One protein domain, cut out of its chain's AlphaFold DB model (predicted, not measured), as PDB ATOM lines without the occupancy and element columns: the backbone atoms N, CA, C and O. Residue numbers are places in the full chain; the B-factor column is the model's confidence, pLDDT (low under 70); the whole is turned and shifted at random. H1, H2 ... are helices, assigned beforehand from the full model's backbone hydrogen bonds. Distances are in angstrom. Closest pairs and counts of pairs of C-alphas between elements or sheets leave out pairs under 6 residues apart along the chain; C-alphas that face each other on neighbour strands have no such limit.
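What this domain is: This is residues 102 to 155 of the 178 residues of the protein "Methyltransferase domain-containing protein" of Nitrosopumilus sp (UniProt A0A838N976). Picture one longer helix, H2, with short H1 near its beginning, and a wide, open loop of chain that leaves its other end, runs out through the short helices H3 and H4, and comes back until H5 packs on H2 near Thr 121. Residues 106 to 113 and 135 to 140 stick out. The printed part has 54 residues with five named helices, H1 to H5 in order, and no named strand; its class is all helix. It is loose, with a radius of gyration of the C-alphas of 13.2 A, and elongated, spanning 40 by 23 by 16 A.

How they stand to each other: Begin at H2, residues 110 to 122. It touches H5, residues 150 to 153; look at their closest C-alphas, Thr 121 and Ser 150, 5.5 A apart. H1, residues 103 to 106, is close to H2 but not clearly touching; the closest C-alphas, Leu 105 and Trp 111, are 5.8 A apart. Farther out, H3, residues 132 to 136, and H4, residues 138 to 144, are close but not clearly touching, with the closest C-alphas, Tyr 134 and Phe 141, 6.4 A apart. H2 is apart from H3 and H4. In H2, H3 and H4 every O i to N i+4 pair is within hydrogen-bond range; H1 and H5 are too short for such a pair.

Where its parts are: Find C-alpha 110 at (-33.063, 33.929, 24.499); from there H2 runs 17.6 A to C-alpha 122 at (-44.299, 42.133, 35.244). H4 is 10.0 A long, H3 6.6 A, H1 5.8 A and H5 5.2 A, ending at C-alpha 153, (-44.278, 34.731, 30.904).

The domain as a whole: The C-alphas farthest apart are those of Lys 108 and Asn 136, 40.5 A. The printed part has no cut. The link from H2 to H3, 9 residues, is short; the others are tight. Mean pLDDT of the printed part is 79.0; residues 123, 127 to 130, 133 and 145 are under 70.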
ATOM      1  N   SER A 102     -34.953  25.771  31.675       86.94
ATOM      2  CA  SER A 102     -35.436  25.633  30.305       86.94
ATOM      3  C   SER A 102     -34.295  25.425  29.304       86.94
ATOM      4  O   SER A 102     -33.334  26.192  29.312       86.94
ATOM      5  N   SER A 103     -34.430  24.468  28.375       85.12
ATOM      6  CA  SER A 103     -33.452  24.242  27.292       85.12
ATOM      7  C   SER A 103     -33.250  25.473  26.401       85.12
ATOM      8  O   SER A 103     -32.176  25.660  25.835       85.12
ATOM      9  N   TRP A 104     -34.257  26.348  26.320       85.56
ATOM     10  CA  TRP A 104     -34.197  27.604  25.576       85.56
ATOM     11  C   TRP A 104     -33.118  28.556  26.112       85.56
ATOM     12  O   TRP A 104     -32.609  29.381  25.363       85.56
ATOM     13  N   LEU A 105     -32.710  28.424  27.382       84.44
ATOM     14  CA  LEU A 105     -31.621  29.221  27.960       84.44
ATOM     15  C   LEU A 105     -30.265  28.974  27.286       84.44
ATOM     16  O   LEU A 105     -29.408  29.854  27.335       84.44
ATOM     17  N   ASN A 106     -30.094  27.837  26.604       85.19
ATOM     18  CA  ASN A 106     -28.884  27.526  25.843       85.19
ATOM     19  C   ASN A 106     -28.835  28.246  24.484       85.19
ATOM     20  O   ASN A 106     -27.777  28.316  23.857       85.19
ATOM     21  N   LEU A 107     -29.960  28.796  24.010       87.31
ATOM     22  CA  LEU A 107     -30.005  29.558  22.765       87.31
ATOM     23  C   LEU A 107     -29.488  30.981  22.998       87.31
ATOM     24  O   LEU A 107     -29.979  31.723  23.858       87.31
ATOM     25  N   LYS A 108     -28.506  31.393  22.188       87.38
ATOM     26  CA  LYS A 108     -27.933  32.744  22.258       87.38
ATOM     27  C   LYS A 108     -29.037  33.795  22.112       87.38
ATOM     28  O   LYS A 108     -29.824  33.763  21.175       87.38
ATOM     29  N   GLY A 109     -29.089  34.746  23.044       85.62
ATOM     30  CA  GLY A 109     -30.053  35.848  23.021       85.62
ATOM     31  C   GLY A 109     -31.414  35.542  23.654       85.62
ATOM     32  O   GLY A 109     -32.084  36.488  24.070       85.62
ATOM     33  N   PHE A 110     -31.791  34.271  23.850       87.62
ATOM     34  CA  PHE A 110     -33.063  33.929  24.499       87.62
ATOM     35  C   PHE A 110     -33.144  34.482  25.925       87.62
ATOM     36  O   PHE A 110     -34.173  35.025  26.315       87.62
ATOM     37  N   TRP A 111     -32.049  34.446  26.694       84.00
ATOM     38  CA  TRP A 111     -32.039  35.025  28.043       84.00
ATOM     39  C   TRP A 111     -32.321  36.539  28.033       84.00
ATOM     40  O   TRP A 111     -32.998  37.043  28.931       84.00
ATOM     41  N   LYS A 112     -31.838  37.275  27.015       87.44
ATOM     42  CA  LYS A 112     -32.089  38.720  26.871       87.44
ATOM     43  C   LYS A 112     -33.552  38.973  26.524       87.44
ATOM     44  O   LYS A 112     -34.160  39.833  27.155       87.44
ATOM     45  N   LEU A 113     -34.103  38.199  25.586       86.25
ATOM     46  CA  LEU A 113     -35.512  38.261  25.198       86.25
ATOM     47  C   LEU A 113     -36.424  37.932  26.382       86.25
ATOM     48  O   LEU A 113     -37.291  38.722  26.727       86.25
ATOM     49  N   ARG A 114     -36.173  36.819  27.078       83.81
ATOM     50  CA  ARG A 114     -36.921  36.412  28.275       83.81
ATOM     51  C   ARG A 114     -36.867  37.477  29.365       83.81
ATOM     52  O   ARG A 114     -37.885  37.765  29.985       83.81
ATOM     53  N   ARG A 115     -35.699  38.085  29.600       82.94
ATOM     54  CA  ARG A 115     -35.552  39.189  30.558       82.94
ATOM     55  C   ARG A 115     -36.334  40.433  30.128       82.94
ATOM     56  O   ARG A 115     -36.933  41.073  30.983       82.94
ATOM     57  N   LEU A 116     -36.322  40.779  28.840       85.62
ATOM     58  CA  LEU A 116     -37.096  41.899  28.302       85.62
ATOM     59  C   LEU A 116     -38.599  41.651  28.466       85.62
ATOM     60  O   LEU A 116     -39.281  42.487  29.041       85.62
ATOM     61  N   LEU A 117     -39.087  40.483  28.048       81.50
ATOM     62  CA  LEU A 117     -40.496  40.104  28.168       81.50
ATOM     63  C   LEU A 117     -40.952  40.124  29.625       81.50
ATOM     64  O   LEU A 117     -41.963  40.732  29.929       81.50
ATOM     65  N   ARG A 118     -40.147  39.583  30.546       80.62
ATOM     66  CA  ARG A 118     -40.401  39.668  31.991       80.62
ATOM     67  C   ARG A 118     -40.560  41.102  32.492       80.62
ATOM     68  O   ARG A 118     -41.476  41.369  33.261       80.62
ATOM     69  N   LYS A 119     -39.694  42.020  32.049       79.38
ATOM     70  CA  LYS A 119     -39.806  43.445  32.391       79.38
ATOM     71  C   LYS A 119     -41.051  44.097  31.790       79.38
ATOM     72  O   LYS A 119     -41.610  44.971  32.433       79.38
ATOM     73  N   LEU A 120     -41.455  43.700  30.585       78.31
ATOM     74  CA  LEU A 120     -42.634  44.249  29.912       78.31
ATOM     75  C   LEU A 120     -43.943  43.726  30.506       78.31
ATOM     76  O   LEU A 120     -44.915  44.465  30.545       78.31
ATOM     77  N   THR A 121     -43.970  42.471  30.958       73.88
ATOM     78  CA  THR A 121     -45.179  41.873  31.528       73.88
ATOM     79  C   THR A 121     -45.339  42.196  33.003       73.88
ATOM     80  O   THR A 121     -46.456  42.385  33.448       73.88
ATOM     81  N   PHE A 122     -44.247  42.185  33.776       72.50
ATOM     82  CA  PHE A 122     -44.299  42.133  35.244       72.50
ATOM     83  C   PHE A 122     -43.099  42.830  35.893       72.50
ATOM     84  O   PHE A 122     -42.367  42.230  36.683       72.50
ATOM     85  N   ALA A 123     -42.842  44.089  35.533       69.31
ATOM     86  CA  ALA A 123     -41.675  44.829  36.012       69.31
ATOM     87  C   ALA A 123     -41.502  44.745  37.538       69.31
ATOM     88  O   ALA A 123     -40.371  44.605  38.002       69.31
ATOM     89  N   GLU A 124     -42.599  44.765  38.296       71.12
ATOM     90  CA  GLU A 124     -42.594  44.832  39.754       71.12
ATOM     91  C   GLU A 124     -42.200  43.519  40.427       71.12
ATOM     92  O   GLU A 124     -41.387  43.548  41.345       71.12
ATOM     93  N   LEU A 125     -42.670  42.372  39.924       71.69
ATOM     94  CA  LEU A 125     -42.256  41.036  40.389       71.69
ATOM     95  C   LEU A 125     -40.749  40.811  40.196       71.69
ATOM     96  O   LEU A 125     -40.101  40.115  40.973       71.69
ATOM     97  N   TRP A 126     -40.189  41.399  39.137       72.62
ATOM     98  CA  TRP A 126     -38.760  41.331  38.824       72.62
ATOM     99  C   TRP A 126     -37.968  42.518  39.379       72.62
ATOM    100  O   TRP A 126     -36.751  42.584  39.189       72.62
ATOM    101  N   SER A 127     -38.641  43.458  40.041       68.31
ATOM    102  CA  SER A 127     -38.011  44.556  40.754       68.31
ATOM    103  C   SER A 127     -37.877  44.163  42.219       68.31
ATOM    104  O   SER A 127     -38.821  43.692  42.838       68.31
ATOM    105  N   ASN A 128     -36.724  44.418  42.830       65.81
ATOM    106  CA  ASN A 128     -36.557  44.221  44.274       65.81
ATOM    107  C   ASN A 128     -37.298  45.297  45.105       65.81
ATOM    108  O   ASN A 128     -36.909  45.581  46.234       65.81
ATOM    109  N   LYS A 129     -38.318  45.954  44.536       67.31
ATOM    110  CA  LYS A 129     -39.092  47.025  45.163       67.31
ATOM    111  C   LYS A 129     -40.505  46.519  45.420       67.31
ATOM    112  O   LYS A 129     -41.291  46.356  44.495       67.31
ATOM    113  N   VAL A 130     -40.829  46.300  46.688       67.06
ATOM    114  CA  VAL A 130     -42.199  46.006  47.112       67.06
ATOM    115  C   VAL A 130     -42.884  47.340  47.400       67.06
ATOM    116  O   VAL A 130     -42.486  48.037  48.328       67.06
ATOM    117  N   ASN A 131     -43.870  47.716  46.582       72.94
ATOM    118  CA  ASN A 131     -44.708  48.891  46.828       72.94
ATOM    119  C   ASN A 131     -45.702  48.579  47.962       72.94
ATOM    120  O   ASN A 131     -46.329  47.518  47.961       72.94
ATOM    121  N   ASP A 132     -45.872  49.501  48.910       77.31
ATOM    122  CA  ASP A 132     -46.798  49.346  50.038       77.31
ATOM    123  C   ASP A 132     -48.262  49.209  49.599       77.31
ATOM    124  O   ASP A 132     -49.035  48.513  50.258       77.31
ATOM    125  N   GLN A 133     -48.641  49.753  48.436       69.50
ATOM    126  CA  GLN A 133     -49.966  49.498  47.857       69.50
ATOM    127  C   GLN A 133     -50.235  48.000  47.631       69.50
ATOM    128  O   GLN A 133     -51.365  47.553  47.820       69.50
ATOM    129  N   TYR A 134     -49.215  47.203  47.290       72.12
ATOM    130  CA  TYR A 134     -49.370  45.758  47.064       72.12
ATOM    131  C   TYR A 134     -49.524  44.975  48.363       72.12
ATOM    132  O   TYR A 134     -50.173  43.934  48.378       72.12
ATOM    133  N   ARG A 135     -48.942  45.473  49.460       77.81
ATOM    134  CA  ARG A 135     -49.089  44.851  50.781       77.81
ATOM    135  C   ARG A 135     -50.512  44.989  51.308       77.81
ATOM    136  O   ARG A 135     -51.001  44.076  51.960       77.81
ATOM    137  N   ASN A 136     -51.164  46.105  50.991       86.62
ATOM    138  CA  ASN A 136     -52.511  46.401  51.470       86.62
ATOM    139  C   ASN A 136     -53.601  45.695  50.648       86.62
ATOM    140  O   ASN A 136     -54.632  45.329  51.202       86.62
ATOM    141  N   HIS A 137     -53.365  45.467  49.349       85.00
ATOM    142  CA  HIS A 137     -54.330  44.835  48.437       85.00
ATOM    143  C   HIS A 137     -53.695  43.727  47.573       85.00
ATOM    144  O   HIS A 137     -53.698  43.810  46.341       85.00
ATOM    145  N   PRO A 138     -53.128  42.670  48.186       82.88
ATOM    146  CA  PRO A 138     -52.372  41.659  47.451       82.88
ATOM    147  C   PRO A 138     -53.251  40.836  46.503       82.88
ATOM    148  O   PRO A 138     -52.816  40.499  45.404       82.88
ATOM    149  N   ALA A 139     -54.493  40.534  46.893       84.31
ATOM    150  CA  ALA A 139     -55.418  39.761  46.065       84.31
ATOM    151  C   ALA A 139     -55.815  40.525  44.794       84.31
ATOM    152  O   ALA A 139     -55.679  39.991  43.695       84.31
ATOM    153  N   ASP A 140     -56.222  41.790  44.936       83.50
ATOM    154  CA  ASP A 140     -56.585  42.648  43.803       83.50
ATOM    155  C   ASP A 140     -55.401  42.825  42.853       83.50
ATOM    156  O   ASP A 140     -55.560  42.764  41.635       83.50
ATOM    157  N   PHE A 141     -54.191  42.985  43.398       79.81
ATOM    158  CA  PHE A 141     -52.977  43.048  42.594       79.81
ATOM    159  C   PHE A 141     -52.759  41.761  41.793       79.81
ATOM    160  O   PHE A 141     -52.550  41.825  40.588       79.81
ATOM    161  N   ILE A 142     -52.842  40.589  42.428       79.06
ATOM    162  CA  ILE A 142     -52.656  39.302  41.739       79.06
ATOM    163  C   ILE A 142     -53.701  39.118  40.630       79.06
ATOM    164  O   ILE A 142     -53.341  38.717  39.525       79.06
ATOM    165  N   ILE A 143     -54.970  39.433  40.904       81.06
ATOM    166  CA  ILE A 143     -56.078  39.262  39.953       81.06
ATOM    167  C   ILE A 143     -55.938  40.215  38.763       81.06
ATOM    168  O   ILE A 143     -56.044  39.784  37.615       81.06
ATOM    169  N   ASN A 144     -55.664  41.497  39.015       76.75
ATOM    170  CA  ASN A 144     -55.547  42.506  37.956       76.75
ATOM    171  C   ASN A 144     -54.352  42.265  37.031       76.75
ATOM    172  O   ASN A 144     -54.347  42.725  35.893       76.75
ATOM    173  N   GLN A 145     -53.352  41.535  37.511       69.88
ATOM    174  CA  GLN A 145     -52.140  41.242  36.761       69.88
ATOM    175  C   GLN A 145     -52.215  39.905  35.995       69.88
ATOM    176  O   GLN A 145     -51.247  39.457  35.374       69.88
ATOM    177  N   ASP A 146     -53.369  39.240  36.007       70.00
ATOM    178  CA  ASP A 146     -53.584  37.955  35.341       70.00
ATOM    179  C   ASP A 146     -54.025  38.128  33.867       70.00
ATOM    180  O   ASP A 146     -54.962  37.481  33.380       70.00
ATOM    181  N   ASP A 147     -53.344  39.024  33.139       75.12
ATOM    182  CA  ASP A 147     -53.572  39.273  31.713       75.12
ATOM    183  C   ASP A 147     -53.013  38.148  30.811       75.12
ATOM    184  O   ASP A 147     -52.320  37.222  31.246       75.12
ATOM    185  N   PHE A 148     -53.342  38.189  29.516       77.12
ATOM    186  CA  PHE A 148     -52.949  37.140  28.571       77.12
ATOM    187  C   PHE A 148     -51.424  36.985  28.423       77.12
ATOM    188  O   PHE A 148     -50.930  35.862  28.303       77.12
ATOM    189  N   ILE A 149     -50.662  38.081  28.434       76.31
ATOM    190  CA  ILE A 149     -49.213  38.036  28.192       76.31
ATOM    191  C   ILE A 149     -48.487  37.579  29.464       76.31
ATOM    192  O   ILE A 149     -47.600  36.720  29.412       76.31
ATOM    193  N   SER A 150     -48.922  38.068  30.622       73.75
ATOM    194  CA  SER A 150     -48.559  37.581  31.949       73.75
ATOM    195  C   SER A 150     -48.725  36.070  32.068       73.75
ATOM    196  O   SER A 150     -47.782  35.357  32.423       73.75
ATOM    197  N   LYS A 151     -49.878  35.550  31.629       77.19
ATOM    198  CA  LYS A 151     -50.174  34.115  31.542       77.19
ATOM    199  C   LYS A 151     -49.204  33.319  30.698       77.19
ATOM    200  O   LYS A 151     -49.181  32.100  30.847       77.19
ATOM    201  N   ILE A 152     -48.372  33.929  29.868       80.62
ATOM    202  CA  ILE A 152     -47.346  33.217  29.105       80.62
ATOM    203  C   ILE A 152     -45.982  33.311  29.791       80.62
ATOM    204  O   ILE A 152     -45.256  32.320  29.774       80.62
ATOM    205  N   PHE A 153     -45.644  34.441  30.427       80.38
ATOM    206  CA  PHE A 153     -44.278  34.731  30.904       80.38
ATOM    207  C   PHE A 153     -44.083  34.790  32.427       80.38
ATOM    208  O   PHE A 153     -42.938  34.843  32.897       80.38
ATOM    209  N   ASN A 154     -45.158  34.720  33.209       84.19
ATOM    210  CA  ASN A 154     -45.103  34.692  34.664       84.19
ATOM    211  C   ASN A 154     -44.984  33.234  35.177       84.19
ATOM    212  O   ASN A 154     -45.893  32.419  34.963       84.19
ATOM    213  N   PRO A 155     -43.867  32.867  35.841       85.50
ATOM    214  CA  PRO A 155     -43.680  31.523  36.385       85.50
ATOM    215  C   PRO A 155     -44.505  31.266  37.656       85.50
ATOM    216  O   PRO A 155     -44.681  30.108  38.019       85.50
TER     217      PRO A 155